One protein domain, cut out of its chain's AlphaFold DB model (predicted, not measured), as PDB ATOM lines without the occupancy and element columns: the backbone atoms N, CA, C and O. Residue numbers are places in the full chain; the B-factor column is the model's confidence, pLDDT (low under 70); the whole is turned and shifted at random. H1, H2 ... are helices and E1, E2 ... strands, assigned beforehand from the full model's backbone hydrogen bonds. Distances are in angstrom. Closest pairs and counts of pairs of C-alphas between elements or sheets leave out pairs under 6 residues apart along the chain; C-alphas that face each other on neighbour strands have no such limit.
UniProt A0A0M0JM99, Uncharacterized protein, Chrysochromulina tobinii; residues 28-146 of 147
ATOM      1  N   ALA A  28       6.708  48.568  39.240       93.75
ATOM      2  CA  ALA A  28       6.005  48.758  40.500       93.75
ATOM      3  C   ALA A  28       6.959  49.139  41.642       93.75
ATOM      4  O   ALA A  28       8.123  48.717  41.672       93.75
ATOM      5  N   THR A  29       6.455  49.901  42.610       94.94
ATOM      6  CA  THR A  29       7.185  50.257  43.831       94.94
ATOM      7  C   THR A  29       7.261  49.084  44.815       94.94
ATOM      8  O   THR A  29       6.635  48.037  44.637       94.94
ATOM      9  N   ALA A  30       8.038  49.248  45.891       92.88
ATOM     10  CA  ALA A  30       8.160  48.233  46.936       92.88
ATOM     11  C   ALA A  30       6.828  47.978  47.665       92.88
ATOM     12  O   ALA A  30       6.538  46.846  48.046       92.88
ATOM     13  N   GLU A  31       6.012  49.017  47.840       93.38
ATOM     14  CA  GLU A  31       4.693  48.952  48.473       93.38
ATOM     15  C   GLU A  31       3.695  48.193  47.591       93.38
ATOM     16  O   GLU A  31       2.922  47.372  48.084       93.38
ATOM     17  N   GLU A  32       3.760  48.402  46.277       92.50
ATOM     18  CA  GLU A  32       2.884  47.758  45.294       92.50
ATOM     19  C   GLU A  32       3.160  46.258  45.115       92.50
ATOM     20  O   GLU A  32       2.311  45.547  44.578       92.50
ATOM     21  N   ILE A  33       4.314  45.766  45.584       95.81
ATOM     22  CA  ILE A  33       4.665  44.335  45.609       95.81
ATOM     23  C   ILE A  33       4.687  43.733  47.022       95.81
ATOM     24  O   ILE A  33       4.963  42.538  47.179       95.81
ATOM     25  N   ALA A  34       4.414  44.532  48.057       94.62
ATOM     26  CA  ALA A  34       4.443  44.092  49.449       94.62
ATOM     27  C   ALA A  34       3.359  43.034  49.739       94.62
ATOM     28  O   ALA A  34       2.352  42.967  49.024       94.62
ATOM     29  N   PRO A  35       3.508  42.202  50.787       94.94
ATOM     30  CA  PRO A  35       2.459  41.272  51.199       94.94
ATOM     31  C   PRO A  35       1.109  41.975  51.398       94.94
ATOM     32  O   PRO A  35       1.042  43.014  52.047       94.94
ATOM     33  N   GLY A  36       0.048  41.409  50.822       93.12
ATOM     34  CA  GLY A  36      -1.307  41.978  50.853       93.12
ATOM     35  C   GLY A  36      -1.618  43.001  49.751       93.12
ATOM     36  O   GLY A  36      -2.783  43.322  49.538       93.12
ATOM     37  N   SER A  37      -0.614  43.464  48.998       95.44
ATOM     38  CA  SER A  37      -0.832  44.293  47.803       95.44
ATOM     39  C   SER A  37      -1.586  43.539  46.701       95.44
ATOM     40  O   SER A  37      -1.569  42.303  46.641       95.44
ATOM     41  N   HIS A  38      -2.176  44.286  45.758       95.12
ATOM     42  CA  HIS A  38      -2.809  43.723  44.555       95.12
ATOM     43  C   HIS A  38      -1.875  42.765  43.816       95.12
ATOM     44  O   HIS A  38      -2.267  41.643  43.503       95.12
ATOM     45  N   CYS A  39      -0.616  43.163  43.597       95.31
ATOM     46  CA  CYS A  39       0.356  42.326  42.901       95.31
ATOM     47  C   CYS A  39       0.663  41.036  43.668       95.31
ATOM     48  O   CYS A  39       0.802  39.975  43.057       95.31
ATOM     49  N   PHE A  40       0.798  41.111  44.994       96.75
ATOM     50  CA  PHE A  40       1.098  39.940  45.808       96.75
ATOM     51  C   PHE A  40      -0.045  38.922  45.766       96.75
ATOM     52  O   PHE A  40       0.200  37.738  45.535       96.75
ATOM     53  N   VAL A  41      -1.288  39.387  45.937       97.69
ATOM     54  CA  VAL A  41      -2.486  38.537  45.865       97.69
ATOM     55  C   VAL A  41      -2.665  37.971  44.455       97.69
ATOM     56  O   VAL A  41      -3.006  36.800  44.299       97.69
ATOM     57  N   LEU A  42      -2.381  38.767  43.421       98.00
ATOM     58  CA  LEU A  42      -2.472  38.322  42.034       98.00
ATOM     59  C   LEU A  42      -1.460  37.213  41.733       98.00
ATOM     60  O   LEU A  42      -1.815  36.188  41.151       98.00
ATOM     61  N   ALA A  43      -0.209  37.392  42.161       98.00
ATOM     62  CA  ALA A  43       0.848  36.408  41.975       98.00
ATOM     63  C   ALA A  43       0.535  35.097  42.705       98.00
ATOM     64  O   ALA A  43       0.621  34.027  42.099       98.00
ATOM     65  N   SER A  44       0.145  35.168  43.983       97.94
ATOM     66  CA  SER A  44      -0.168  33.979  44.778       97.94
ATOM     67  C   SER A  44      -1.351  33.210  44.191       97.94
ATOM     68  O   SER A  44      -1.246  32.003  43.965       97.94
ATOM     69  N   TYR A  45      -2.433  33.913  43.841       98.25
ATOM     70  CA  TYR A  45      -3.620  33.308  43.251       98.25
ATOM     71  C   TYR A  45      -3.327  32.670  41.887       98.25
ATOM     72  O   TYR A  45      -3.689  31.515  41.659       98.25
ATOM     73  N   ALA A  46      -2.611  33.366  41.000       98.12
ATOM     74  CA  ALA A  46      -2.223  32.817  39.702       98.12
ATOM     75  C   ALA A  46      -1.377  31.543  39.855       98.12
ATOM     76  O   ALA A  46      -1.636  30.542  39.188       98.12
ATOM     77  N   ILE A  47      -0.398  31.541  40.765       97.69
ATOM     78  CA  ILE A  47       0.462  30.376  41.016       97.69
ATOM     79  C   ILE A  47      -0.349  29.205  41.573       97.69
ATOM     80  O   ILE A  47      -0.137  28.074  41.141       97.69
ATOM     81  N   GLU A  48      -1.298  29.445  42.480       97.38
ATOM     82  CA  GLU A  48      -2.214  28.412  42.977       97.38
ATOM     83  C   GLU A  48      -3.036  27.775  41.850       97.38
ATOM     84  O   GLU A  48      -3.127  26.548  41.777       97.38
ATOM     85  N   GLN A  49      -3.589  28.582  40.939       97.62
ATOM     86  CA  GLN A  49      -4.380  28.069  39.817       97.62
ATOM     87  C   GLN A  49      -3.519  27.309  38.802       97.62
ATOM     88  O   GLN A  49      -3.900  26.226  38.359       97.62
ATOM     89  N   ILE A  50      -2.320  27.809  38.487       96.56
ATOM     90  CA  ILE A  50      -1.366  27.092  37.630       96.56
ATOM     91  C   ILE A  50      -0.982  25.763  38.278       96.56
ATOM     92  O   ILE A  50      -0.935  24.738  37.603       96.56
ATOM     93  N   LYS A  51      -0.740  25.754  39.593       95.69
ATOM     94  CA  LYS A  51      -0.463  24.531  40.344       95.69
ATOM     95  C   LYS A  51      -1.611  23.531  40.236       95.69
ATOM     96  O   LYS A  51      -1.358  22.372  39.932       95.69
ATOM     97  N   ALA A  52      -2.849  23.976  40.427       94.62
ATOM     98  CA  ALA A  52      -4.027  23.115  40.348       94.62
ATOM     99  C   ALA A  52      -4.229  22.473  38.961       94.62
ATOM    100  O   ALA A  52      -4.824  21.403  38.871       94.62
ATOM    101  N   GLN A  53      -3.731  23.102  37.891       91.25
ATOM    102  CA  GLN A  53      -3.873  22.608  36.515       91.25
ATOM    103  C   GLN A  53      -2.603  21.964  35.941       91.25
ATOM    104  O   GLN A  53      -2.631  21.405  34.844       91.25
ATOM    105  N   SER A  54      -1.480  22.030  36.657       89.50
ATOM    106  CA  SER A  54      -0.195  21.519  36.187       89.50
ATOM    107  C   SER A  54       0.098  20.126  36.736       89.50
ATOM    108  O   SER A  54      -0.015  19.875  37.931       89.50
ATOM    109  N   ASN A  55       0.615  19.247  35.877       88.31
ATOM    110  CA  ASN A  55       1.194  17.960  36.281       88.31
ATOM    111  C   ASN A  55       2.709  18.051  36.573       88.31
ATOM    112  O   ASN A  55       3.396  17.032  36.653       88.31
ATOM    113  N   SER A  56       3.269  19.262  36.693       88.81
ATOM    114  CA  SER A  56       4.697  19.460  36.957       88.81
ATOM    115  C   SER A  56       5.049  19.097  38.400       88.81
ATOM    116  O   SER A  56       4.795  19.866  39.328       88.81
ATOM    117  N   LEU A  57       5.711  17.951  38.589       87.94
ATOM    118  CA  LEU A  57       6.223  17.526  39.898       87.94
ATOM    119  C   LEU A  57       7.148  18.577  40.528       87.94
ATOM    120  O   LEU A  57       7.135  18.759  41.745       87.94
ATOM    121  N   THR A  58       7.927  19.289  39.710       89.12
ATOM    122  CA  THR A  58       8.837  20.348  40.166       89.12
ATOM    123  C   THR A  58       8.079  21.547  40.725       89.12
ATOM    124  O   THR A  58       8.501  22.113  41.727       89.12
ATOM    125  N   LEU A  59       6.950  21.927  40.120       91.75
ATOM    126  CA  LEU A  59       6.103  23.003  40.637       91.75
ATOM    127  C   LEU A  59       5.312  22.554  41.878       91.75
ATOM    128  O   LEU A  59       5.136  23.335  42.811       91.75
ATOM    129  N   MET A  60       4.851  21.297  41.918       91.81
ATOM    130  CA  MET A  60       4.061  20.766  43.040       91.81
ATOM    131  C   MET A  60       4.819  20.801  44.368       91.81
ATOM    132  O   MET A  60       4.223  21.071  45.408       91.81
ATOM    133  N   GLN A  61       6.134  20.597  44.318       91.75
ATOM    134  CA  GLN A  61       7.020  20.609  45.485       91.75
ATOM    135  C   GLN A  61       7.435  22.017  45.938       91.75
ATOM    136  O   GLN A  61       8.211  22.146  46.881       91.75
ATOM    137  N   LYS A  62       6.955  23.072  45.267       93.69
ATOM    138  CA  LYS A  62       7.323  24.457  45.566       93.69
ATOM    139  C   LYS A  62       6.145  25.248  46.131       93.69
ATOM    140  O   LYS A  62       4.998  25.035  45.736       93.69
ATOM    141  N   SER A  63       6.413  26.182  47.034       95.31
ATOM    142  CA  SER A  63       5.430  27.112  47.605       95.31
ATOM    143  C   SER A  63       5.763  28.548  47.220       95.31
ATOM    144  O   SER A  63       6.933  28.908  47.104       95.31
ATOM    145  N   PHE A  64       4.736  29.369  47.005       97.12
ATOM    146  CA  PHE A  64       4.918  30.804  46.800       97.12
ATOM    147  C   PHE A  64       5.491  31.454  48.064       97.12
ATOM    148  O   PHE A  64       5.039  31.141  49.163       97.12
ATOM    149  N   ASP A  65       6.490  32.322  47.896       96.62
ATOM    150  CA  ASP A  65       7.133  33.062  48.989       96.62
ATOM    151  C   ASP A  65       6.832  34.559  48.881       96.62
ATOM    152  O   ASP A  65       6.148  35.135  49.723       96.62
ATOM    153  N   LYS A  66       7.312  35.194  47.805       96.75
ATOM    154  CA  LYS A  66       7.168  36.639  47.601       96.75
ATOM    155  C   LYS A  66       7.274  37.045  46.141       96.75
ATOM    156  O   LYS A  66       7.845  36.332  45.314       96.75
ATOM    157  N   VAL A  67       6.798  38.249  45.853       98.06
ATOM    158  CA  VAL A  67       7.082  38.953  44.601       98.06
ATOM    159  C   VAL A  67       8.462  39.612  44.702       98.06
ATOM    160  O   VAL A  67       8.808  40.201  45.722       98.06
ATOM    161  N   LEU A  68       9.275  39.463  43.660       97.31
ATOM    162  CA  LEU A  68      10.601  40.074  43.535       97.31
ATOM    163  C   LEU A  68      10.545  41.383  42.753       97.31
ATOM    164  O   LEU A  68      11.232  42.337  43.099       97.31
ATOM    165  N   SER A  69       9.749  41.409  41.687       97.19
ATOM    166  CA  SER A  69       9.508  42.599  40.880       97.19
ATOM    167  C   SER A  69       8.195  42.455  40.126       97.19
ATOM    168  O   SER A  69       7.780  41.340  39.787       97.19
ATOM    169  N   MET A  70       7.574  43.587  39.820       96.88
ATOM    170  CA  MET A  70       6.431  43.661  38.925       96.88
ATOM    171  C   MET A  70       6.597  44.848  37.987       96.88
ATOM    172  O   MET A  70       7.103  45.893  38.388       96.88
ATOM    173  N   GLU A  71       6.194  44.667  36.740       96.75
ATOM    174  CA  GLU A  71       5.976  45.751  35.794       96.75
ATOM    175  C   GLU A  71       4.534  45.682  35.308       96.75
ATOM    176  O   GLU A  71       4.004  44.585  35.108       96.75
ATOM    177  N   HIS A  72       3.906  46.825  35.069       95.69
ATOM    178  CA  HIS A  72       2.566  46.874  34.507       95.69
ATOM    179  C   HIS A  72       2.503  47.783  33.288       95.69
ATOM    180  O   HIS A  72       3.299  48.701  33.127       95.69
ATOM    181  N   GLN A  73       1.551  47.502  32.409       96.12
ATOM    182  CA  GLN A  73       1.294  48.283  31.214       96.12
ATOM    183  C   GLN A  73      -0.209  48.462  31.044       96.12
ATOM    184  O   GLN A  73      -0.941  47.476  30.902       96.12
ATOM    185  N   VAL A  74      -0.664  49.714  31.007       94.56
ATOM    186  CA  VAL A  74      -2.065  50.032  30.722       94.56
ATOM    187  C   VAL A  74      -2.316  49.995  29.212       94.56
ATOM    188  O   VAL A  74      -1.647  50.669  28.429       94.56
ATOM    189  N   VAL A  75      -3.297  49.186  28.812       90.75
ATOM    190  CA  VAL A  75      -3.768  48.963  27.435       90.75
ATOM    191  C   VAL A  75      -5.308  49.047  27.405       90.75
ATOM    192  O   VAL A  75      -5.888  49.945  28.006       90.75
ATOM    193  N   ALA A  76      -6.013  48.105  26.764       92.38
ATOM    194  CA  ALA A  76      -7.453  47.879  26.957       92.38
ATOM    195  C   ALA A  76      -7.749  47.059  28.236       92.38
ATOM    196  O   ALA A  76      -8.576  46.150  28.227       92.38
ATOM    197  N   GLY A  77      -7.033  47.358  29.316       94.81
ATOM    198  CA  GLY A  77      -6.889  46.575  30.544       94.81
ATOM    199  C   GLY A  77      -5.496  46.836  31.117       94.81
ATOM    200  O   GLY A  77      -4.852  47.813  30.730       94.81
ATOM    201  N   THR A  78      -4.997  45.940  31.957       96.75
ATOM    202  CA  THR A  78      -3.638  46.009  32.495       96.75
ATOM    203  C   THR A  78      -2.916  44.699  32.231       96.75
ATOM    204  O   THR A  78      -3.401  43.628  32.593       96.75
ATOM    205  N   ASN A  79      -1.753  44.778  31.589       97.12
ATOM    206  CA  ASN A  79      -0.817  43.664  31.517       97.12
ATOM    207  C   ASN A  79       0.165  43.771  32.677       97.12
ATOM    208  O   ASN A  79       0.828  44.793  32.807       97.12
ATOM    209  N   TYR A  80       0.332  42.703  33.442       97.75
ATOM    210  CA  TYR A  80       1.339  42.581  34.486       97.75
ATOM    211  C   TYR A  80       2.422  41.597  34.064       97.75
ATOM    212  O   TYR A  80       2.120  40.521  33.552       97.75
ATOM    213  N   ARG A  81       3.678  41.944  34.331       98.00
ATOM    214  CA  ARG A  81       4.834  41.047  34.285       98.00
ATOM    215  C   ARG A  81       5.368  40.896  35.691       98.00
ATOM    216  O   ARG A  81       5.896  41.845  36.257       98.00
ATOM    217  N   ILE A  82       5.225  39.710  36.255       98.38
ATOM    218  CA  ILE A  82       5.543  39.444  37.655       98.38
ATOM    219  C   ILE A  82       6.693  38.448  37.718       98.38
ATOM    220  O   ILE A  82       6.671  37.408  37.058       98.38
ATOM    221  N   ARG A  83       7.692  38.749  38.545       98.19
ATOM    222  CA  ARG A  83       8.751  37.812  38.930       98.19
ATOM    223  C   ARG A  83       8.541  37.458  40.390       98.19
ATOM    224  O   ARG A  83       8.564  38.337  41.244       98.19
ATOM    225  N   ALA A  84       8.343  36.181  40.678       98.06
ATOM    226  CA  ALA A  84       8.096  35.678  42.022       98.06
ATOM    227  C   ALA A  84       9.154  34.654  42.432       98.06
ATOM    228  O   ALA A  84       9.649  33.881  41.609       98.06
ATOM    229  N   HIS A  85       9.477  34.640  43.721       97.38
ATOM    230  CA  HIS A  85      10.289  33.599  44.329       97.38
ATOM    231  C   HIS A  85       9.398  32.478  44.863       97.38
ATOM    232  O   HIS A  85       8.358  32.736  45.477       97.38
ATOM    233  N   LEU A  86       9.832  31.239  44.644       96.44
ATOM    234  CA  LEU A  86       9.235  30.046  45.222       96.44
ATOM    235  C   LEU A  86      10.239  29.345  46.143       96.44
ATOM    236  O   LEU A  86      11.398  29.154  45.774       96.44
ATOM    237  N   GLN A  87       9.770  28.879  47.294       94.19
ATOM    238  CA  GLN A  87      10.531  28.011  48.191       94.19
ATOM    239  C   GLN A  87      10.340  26.532  47.813       94.19
ATOM    240  O   GLN A  87       9.283  26.175  47.294       94.19
ATOM    241  N   PRO A  88      11.330  25.651  48.056       91.69
ATOM    242  CA  PRO A  88      12.646  25.940  48.642       91.69
ATOM    243  C   PRO A  88      13.622  26.653  47.690       91.69
ATOM    244  O   PRO A  88      14.561  27.293  48.150       91.69
ATOM    245  N   SER A  89      13.414  26.566  46.376       89.06
ATOM    246  CA  SER A  89      14.203  27.301  45.384       89.06
ATOM    247  C   SER A  89      13.458  27.372  44.052       89.06
ATOM    248  O   SER A  89      13.010  26.356  43.521       89.06
ATOM    249  N   GLY A  90      13.302  28.554  43.471       93.31
ATOM    250  CA  GLY A  90      12.679  28.694  42.159       93.31
ATOM    251  C   GLY A  90      12.292  30.126  41.848       93.31
ATOM    252  O   GLY A  90      11.938  30.899  42.737       93.31
ATOM    253  N   LEU A  91      12.344  30.464  40.567       95.88
ATOM    254  CA  LEU A  91      11.889  31.739  40.041       95.88
ATOM    255  C   LEU A  91      10.745  31.493  39.070       95.88
ATOM    256  O   LEU A  91      10.889  30.752  38.098       95.88
ATOM    257  N   MET A  92       9.611  32.126  39.336       96.31
ATOM    258  CA  MET A  92       8.446  32.079  38.469       96.31
ATOM    259  C   MET A  92       8.295  33.416  37.754       96.31
ATOM    260  O   MET A  92       8.371  34.469  38.386       96.31
ATOM    261  N   SER A  93       8.100  33.370  36.439       97.56
ATOM    262  CA  SER A  93       7.727  34.543  35.642       97.56
ATOM    263  C   SER A  93       6.294  34.375  35.185       97.56
ATOM    264  O   SER A  93       5.960  33.319  34.650       97.56
ATOM    265  N   LEU A  94       5.476  35.397  35.392       98.00
ATOM    266  CA  LEU A  94       4.066  35.414  35.029       98.00
ATOM    267  C   LEU A  94       3.794  36.626  34.147       98.00
ATOM    268  O   LEU A  94       4.212  37.733  34.486       98.00
ATOM    269  N   SER A  95       3.038  36.413  33.081       97.75
ATOM    270  CA  SER A  95       2.348  37.461  32.344       97.75
ATOM    271  C   SER A  95       0.858  37.302  32.619       97.75
ATOM    272  O   SER A  95       0.303  36.222  32.406       97.75
ATOM    273  N   VAL A  96       0.214  38.347  33.134       98.06
ATOM    274  CA  VAL A  96      -1.204  38.315  33.510       98.06
ATOM    275  C   VAL A  96      -1.920  39.502  32.890       98.06
ATOM    276  O   VAL A  96      -1.440  40.625  32.991       98.06
ATOM    277  N   PHE A  97      -3.063  39.260  32.262       97.69
ATOM    278  CA  PHE A  97      -3.945  40.298  31.754       97.69
ATOM    279  C   PHE A  97      -5.175  40.429  32.651       97.69
ATOM    280  O   PHE A  97      -5.848  39.440  32.943       97.69
ATOM    281  N   GLU A  98      -5.473  41.656  33.060       97.94
ATOM    282  CA  GLU A  98      -6.634  42.007  33.871       97.94
ATOM    283  C   GLU A  98      -7.466  43.083  33.166       97.94
ATOM    284  O   GLU A  98      -6.954  44.112  32.726       97.94
ATOM    285  N   GLN A  99      -8.775  42.872  33.089       97.50
ATOM    286  CA  GLN A  99      -9.732  43.844  32.582       97.50
ATOM    287  C   GLN A  99     -10.976  43.831  33.485       97.50
ATOM    288  O   GLN A  99     -11.919  43.070  33.235       97.50
ATOM    289  N   PRO A 100     -11.007  44.660  34.546       93.81
ATOM    290  CA  PRO A 100     -12.030  44.554  35.589       93.81
ATOM    291  C   PRO A 100     -13.461  44.737  35.069       93.81
ATOM    292  O   PRO A 100     -14.370  44.020  35.478       93.81
ATOM    293  N   TRP A 101     -13.667  45.639  34.101       93.69
ATOM    294  CA  TRP A 101     -14.993  45.944  33.545       93.69
ATOM    295  C   TRP A 101     -15.587  44.834  32.666       93.69
ATOM    296  O   TRP A 101     -16.777  44.877  32.362       93.69
ATOM    297  N   THR A 102     -14.794  43.841  32.259       96.06
ATOM    298  CA  THR A 102     -15.286  42.623  31.589       96.06
ATOM    299  C   THR A 102     -15.126  41.375  32.455       96.06
ATOM    300  O   THR A 102     -15.400  40.273  31.983       96.06
ATOM    301  N   GLN A 103     -14.665  41.528  33.705       96.12
ATOM    302  CA  GLN A 103     -14.310  40.420  34.597       96.12
ATOM    303  C   GLN A 103     -13.332  39.429  33.939       96.12
ATOM    304  O   GLN A 103     -13.418  38.213  34.131       96.12
ATOM    305  N   THR A 104     -12.417  39.946  33.117       97.25
ATOM    306  CA  THR A 104     -11.389  39.131  32.466       97.25
ATOM    307  C   THR A 104     -10.126  39.162  33.302       97.25
ATOM    308  O   THR A 104      -9.586  40.230  33.578       97.25
ATOM    309  N   LEU A 105      -9.669  37.979  33.699       98.25
ATOM    310  CA  LEU A 105      -8.417  37.777  34.405       98.25
ATOM    311  C   LEU A 105      -7.763  36.515  33.854       98.25
ATOM    312  O   LEU A 105      -8.333  35.429  33.950       98.25
ATOM    313  N   GLU A 106      -6.602  36.654  33.225       97.69
ATOM    314  CA  GLU A 106      -5.972  35.564  32.481       97.69
ATOM    315  C   GLU A 106      -4.464  35.563  32.684       97.69
ATOM    316  O   GLU A 106      -3.802  36.575  32.474       97.69
ATOM    317  N   VAL A 107      -3.896  34.410  33.026       98.12
ATOM    318  CA  VAL A 107      -2.459  34.186  32.868       98.12
ATOM    319  C   VAL A 107      -2.215  33.905  31.392       98.12
ATOM    320  O   VAL A 107      -2.684  32.901  30.858       98.12
ATOM    321  N   THR A 108      -1.495  34.801  30.732       96.88
ATOM    322  CA  THR A 108      -1.164  34.692  29.307       96.88
ATOM    323  C   THR A 108       0.120  33.899  29.096       96.88
ATOM    324  O   THR A 108       0.224  33.142  28.136       96.88
ATOM    325  N   GLU A 109       1.069  34.001  30.030       97.06
ATOM    326  CA  GLU A 109       2.296  33.206  30.036       97.06
ATOM    327  C   GLU A 109       2.741  32.895  31.464       97.06
ATOM    328  O   GLU A 109       2.608  33.714  32.374       97.06
ATOM    329  N   ALA A 110       3.323  31.717  31.662       97.00
ATOM    330  CA  ALA A 110       3.956  31.353  32.916       97.00
ATOM    331  C   ALA A 110       5.143  30.427  32.675       97.00
ATOM    332  O   ALA A 110       5.020  29.392  32.016       97.00
ATOM    333  N   THR A 111       6.283  30.765  33.269       95.75
ATOM    334  CA  THR A 111       7.485  29.930  33.241       95.75
ATOM    335  C   THR A 111       8.041  29.737  34.641       95.75
ATOM    336  O   THR A 111       8.017  30.645  35.472       95.75
ATOM    337  N   LEU A 112       8.563  28.544  34.898       94.88
ATOM    338  CA  LEU A 112       9.294  28.204  36.108       94.88
ATOM    339  C   LEU A 112      10.747  27.933  35.740       94.88
ATOM    340  O   LEU A 112      11.033  27.056  34.932       94.88
ATOM    341  N   THR A 113      11.658  28.662  36.372       94.00
ATOM    342  CA  THR A 113      13.090  28.368  36.359       94.00
ATOM    343  C   THR A 113      13.460  27.833  37.739       94.00
ATOM    344  O   THR A 113      13.493  28.608  38.702       94.00
ATOM    345  N   PRO A 114      13.684  26.521  37.889       86.38
ATOM    346  CA  PRO A 114      14.263  25.979  39.106       86.38
ATOM    347  C   PRO A 114      15.635  26.621  39.355       86.38
ATOM    348  O   PRO A 114      16.367  26.939  38.421       86.38
ATOM    349  N   THR A 115      15.959  26.870  40.620       78.12
ATOM    350  CA  THR A 115      17.279  27.395  41.028       78.12
ATOM    351  C   THR A 115      18.133  26.283  41.651       78.12
ATOM    352  O   THR A 115      19.105  26.553  42.344       78.12
ATOM    353  N   ASP A 116      17.730  25.028  41.448       75.50
ATOM    354  CA  ASP A 116      18.553  23.847  41.700       75.50
ATOM    355  C   ASP A 116      19.480  23.581  40.494       75.50
ATOM    356  O   ASP A 116      19.551  24.383  39.559       75.50
ATOM    357  N   ASP A 117      20.216  22.467  40.519       63.81
ATOM    358  CA  ASP A 117      21.258  22.126  39.535       63.81
ATOM    359  C   ASP A 117      20.757  22.045  38.074       63.81
ATOM    360  O   ASP A 117      21.559  21.976  37.141       63.81
ATOM    361  N   SER A 118      19.438  22.084  37.845       65.62
ATOM    362  CA  SER A 118      18.827  22.155  36.521       65.62
ATOM    363  C   SER A 118      18.225  23.539  36.275       65.62
ATOM    364  O   SER A 118      17.079  23.817  36.617       65.62
ATOM    365  N   SER A 119      18.953  24.409  35.574       72.38
ATOM    366  CA  SER A 119      18.429  25.710  35.118       72.38
ATOM    367  C   SER A 119      17.461  25.602  33.923       72.38
ATOM    368  O   SER A 119      17.305  26.550  33.152       72.38
ATOM    369  N   ALA A 120      16.829  24.442  33.718       83.56
ATOM    370  CA  ALA A 120      15.892  24.232  32.624       83.56
ATOM    371  C   ALA A 120      14.584  25.001  32.871       83.56
ATOM    372  O   ALA A 120      13.875  24.770  33.852       83.56
ATOM    373  N   ILE A 121      14.238  25.895  31.947       87.38
ATOM    374  CA  ILE A 121      12.997  26.667  32.012       87.38
ATOM    375  C   ILE A 121      11.829  25.754  31.629       87.38
ATOM    376  O   ILE A 121      11.749  25.254  30.509       87.38
ATOM    377  N   THR A 122      10.896  25.558  32.556       89.94
ATOM    378  CA  THR A 122       9.633  24.863  32.302       89.94
ATOM    379  C   THR A 122       8.566  25.880  31.916       89.94
ATOM    380  O   THR A 122       8.250  26.765  32.709       89.94
ATOM    381  N   THR A 123       7.974  25.747  30.728       92.62
ATOM    382  CA  THR A 123       6.778  26.524  30.360       92.62
ATOM    383  C   THR A 123       5.544  25.855  30.955       92.62
ATOM    384  O   THR A 123       5.309  24.673  30.722       92.62
ATOM    385  N   LEU A 124       4.785  26.602  31.752       92.25
ATOM    386  CA  LEU A 124       3.586  26.132  32.454       92.25
ATOM    387  C   LEU A 124       2.304  26.624  31.777       92.25
ATOM    388  O   LEU A 124       1.320  25.896  31.730       92.25
ATOM    389  N   VAL A 125       2.345  27.841  31.236       92.38
ATOM    390  CA  VAL A 125       1.294  28.450  30.416       92.38
ATOM    391  C   VAL A 125       2.010  29.103  29.237       92.38
ATOM    392  O   VAL A 125       2.919  29.909  29.444       92.38
ATOM    393  N   GLY A 126       1.685  28.687  28.015       84.62
ATOM    394  CA  GLY A 126       2.302  29.215  26.796       84.62
ATOM    395  C   GLY A 126       1.426  30.261  26.111       84.62
ATOM    396  O   GLY A 126       0.212  30.259  26.287       84.62
ATOM    397  N   ALA A 127       2.027  31.077  25.243       73.94
ATOM    398  CA  ALA A 127       1.349  32.162  24.522       73.94
ATOM    399  C   ALA A 127       0.123  31.731  23.684       73.94
ATOM    400  O   ALA A 127      -0.704  32.559  23.323       73.94
ATOM    401  N   SER A 128      -0.005  30.443  23.346       77.25
ATOM    402  CA  SER A 128      -1.149  29.890  22.604       77.25
ATOM    403  C   SER A 128      -2.246  29.291  23.495       77.25
ATOM    404  O   SER A 128      -3.250  28.807  22.978       77.25
ATOM    405  N   SER A 129      -2.049  29.255  24.813       83.75
ATOM    406  CA  SER A 129      -2.974  28.662  25.779       83.75
ATOM    407  C   SER A 129      -3.018  29.539  27.025       83.75
ATOM    408  O   SER A 129      -2.179  29.389  27.908       83.75
ATOM    409  N   HIS A 130      -3.978  30.459  27.101       92.06
ATOM    410  CA  HIS A 130      -4.168  31.263  28.304       92.06
ATOM    411  C   HIS A 130      -4.876  30.447  29.385       92.06
ATOM    412  O   HIS A 130      -5.753  29.629  29.096       92.06
ATOM    413  N   LEU A 131      -4.532  30.713  30.639       95.75
ATOM    414  CA  LEU A 131      -5.247  30.195  31.795       95.75
ATOM    415  C   LEU A 131      -6.179  31.281  32.333       95.75
ATOM    416  O   LEU A 131      -5.725  32.270  32.908       95.75
ATOM    417  N   ARG A 132      -7.488  31.078  32.178       97.19
ATOM    418  CA  ARG A 132      -8.498  31.968  32.755       97.19
ATOM    419  C   ARG A 132      -8.622  31.737  34.259       97.19
ATOM    420  O   ARG A 132      -8.769  30.602  34.705       97.19
ATOM    421  N   LEU A 133      -8.576  32.825  35.015       97.69
ATOM    422  CA  LEU A 133      -8.760  32.855  36.460       97.69
ATOM    423  C   LEU A 133     -10.176  33.344  36.800       97.69
ATOM    424  O   LEU A 133     -10.827  34.016  35.996       97.69
ATOM    425  N   ASP A 134     -10.657  33.025  38.002       97.88
ATOM    426  CA  ASP A 134     -11.921  33.562  38.507       97.88
ATOM    427  C   ASP A 134     -11.683  34.969  39.080       97.88
ATOM    428  O   ASP A 134     -11.104  35.145  40.153       97.88
ATOM    429  N   ALA A 135     -12.125  35.987  38.338       96.56
ATOM    430  CA  ALA A 135     -11.972  37.387  38.727       96.56
ATOM    431  C   ALA A 135     -12.767  37.753  39.995       96.56
ATOM    432  O   ALA A 135     -12.359  38.644  40.736       96.56
ATOM    433  N   ALA A 136     -13.888  37.076  40.271       97.12
ATOM    434  CA  ALA A 136     -14.687  37.337  41.464       97.12
ATOM    435  C   ALA A 136     -14.027  36.743  42.715       97.12
ATOM    436  O   ALA A 136     -14.023  37.376  43.769       97.12
ATOM    437  N   GLU A 137     -13.444  35.550  42.599       97.19
ATOM    438  CA  GLU A 137     -12.626  34.958  43.663       97.19
ATOM    439  C   GLU A 137     -11.376  35.801  43.940       97.19
ATOM    440  O   GLU A 137     -11.050  36.065  45.097       97.19
ATOM    441  N   PHE A 138     -10.713  36.286  42.888       97.06
ATOM    442  CA  PHE A 138      -9.588  37.205  43.032       97.06
ATOM    443  C   PHE A 138      -9.978  38.479  43.798       97.06
ATOM    444  O   PHE A 138      -9.303  38.840  44.762       97.06
ATOM    445  N   ALA A 139     -11.094  39.118  43.437       95.56
ATOM    446  CA  ALA A 139     -11.572  40.322  44.116       95.56
ATOM    447  C   ALA A 139     -11.849  40.086  45.613       95.56
ATOM    448  O   ALA A 139     -11.438  40.892  46.445       95.56
ATOM    449  N   LYS A 140     -12.469  38.953  45.974       96.50
ATOM    450  CA  LYS A 140     -12.698  38.578  47.384       96.50
ATOM    451  C   LYS A 140     -11.392  38.411  48.152       96.50
ATOM    452  O   LYS A 140     -11.272  38.866  49.283       96.50
ATOM    453  N   ARG A 141     -10.403  37.753  47.543       95.44
ATOM    454  CA  ARG A 141      -9.083  37.556  48.157       95.44
ATOM    455  C   ARG A 141      -8.368  38.878  48.390       95.44
ATOM    456  O   ARG A 141      -7.719  39.028  49.419       95.44
ATOM    457  N   LEU A 142      -8.495  39.817  47.454       94.25
ATOM    458  CA  LEU A 142      -7.924  41.149  47.593       94.25
ATOM    459  C   LEU A 142      -8.579  41.921  48.742       94.25
ATOM    460  O   LEU A 142      -7.870  42.490  49.564       94.25
ATOM    461  N   GLU A 143      -9.909  41.878  48.844       93.50
ATOM    462  CA  GLU A 143     -10.657  42.493  49.947       93.50
ATOM    463  C   GLU A 143     -10.241  41.914  51.309       93.50
ATOM    464  O   GLU A 143     -10.002  42.658  52.252       93.50
ATOM    465  N   MET A 144     -10.064  40.593  51.404       92.44
ATOM    466  CA  MET A 144      -9.611  39.927  52.635       92.44
ATOM    467  C   MET A 144      -8.151  40.220  53.012       92.44
ATOM    468  O   MET A 144      -7.762  39.986  54.156       92.44
ATOM    469  N   ALA A 145      -7.325  40.645  52.055       87.62
ATOM    470  CA  ALA A 145      -5.910  40.930  52.268       87.62
ATOM    471  C   ALA A 145      -5.647  42.381  52.707       87.62
ATOM    472  O   ALA A 145      -4.542  42.682  53.168       87.62
ATOM    473  N   GLN A 146      -6.637  43.266  52.570       73.88
ATOM    474  CA  GLN A 146      -6.572  44.641  53.055       73.88
ATOM    475  C   GLN A 146      -6.863  44.669  54.572       73.88
ATOM    476  O   GLN A 146      -7.807  44.013  55.014       73.88
TER     477      GLN A 146
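This is residues 28 to 146 of the 147 residues of an uncharacterized protein of Chrysochromulina tobinii (UniProt A0A0M0JM99). A twisted sheet of five strands, E1 to E5, curls round one long helix, H1, which fills its hollow and lies near the mean of the C-alphas. A second helix, H3, packs crosswise on the first half of H1, while the very short H2 sits near the other end of H1. The printed part has 119 residues with three named helices and five named strands, in the order H1, H2, E1, E2, E3, E4, E5, H3; the sheet runs E1, E2, E3, E4, E5, all antiparallel, and the class is mixed, helices and strands. The whole is compact, with a radius of gyration of the C-alphas of 13.6 A and spans of 43 by 31 by 23 A.

After residues 28 to 37, H1 takes residues 38 to 53, 22.6 A long, from C-alpha 38 at (-2.809, 43.723, 44.555). H2 is residues 57 to 60. E1, residues 63 to 74, is 29.4 A long and bends by 68 degrees at residue 66. E2, residues 78 to 87, spans 27.8 A; E3, residues 91 to 99, 25.9 A; E4, residues 104 to 113, 27.0 A. E5 is the short strand of residues 122 to 125. H3, residues 135 to 145, is 15.3 A long and ends with C-alpha 145 at (-5.910, 40.930, 52.268).

The strands form a meander, each the antiparallel neighbour of the one before, with E1 and E5 as edge strands. In the hairpin E1 and E2, N 71 and O 81 are 2.9 A apart, within hydrogen-bond range. So are N 82 and O 94 of E2 and E3, at 2.8 A, N 95 and O 109 of E3 and E4, at 2.8 A, and N 124 and O 110 of E5 and E4, at 2.8 A. Residues 106 to 107 of E4 also pair, antiparallel, with residues 131 to 132. H1 is on one face of the sheet, two layers in all; its closest C-alphas to E1 are Phe 40 and Val 67, 6.2 A, and to E5 Ile 50 and Leu 124, 7.2 A. H1, with residues 38 to 45 alone, touches H3 at a steep tilt of 52 degrees, opposite ways; the closest C-alphas are those of Val 41 and Leu 142, 6.3 A. H3 only grazes the sheet, with residues 135 to 138, and H2 only grazes it with residues 58 to 59. H1 and H2 are close but not clearly touching: the closest C-alphas, of Lys 51 and Met 60, are 6.5 A apart. In H1 and H3 every O i to N i+4 pair is within hydrogen-bond range; H2 is too short for one.

The two C-alphas farthest apart, of Trp 101 and Asp 117, are 43.8 A apart. The printed part has no cut and no long link. The mean pLDDT of the printed part is 93.3, and residues 117 to 118, between E4 and E5, are under 70.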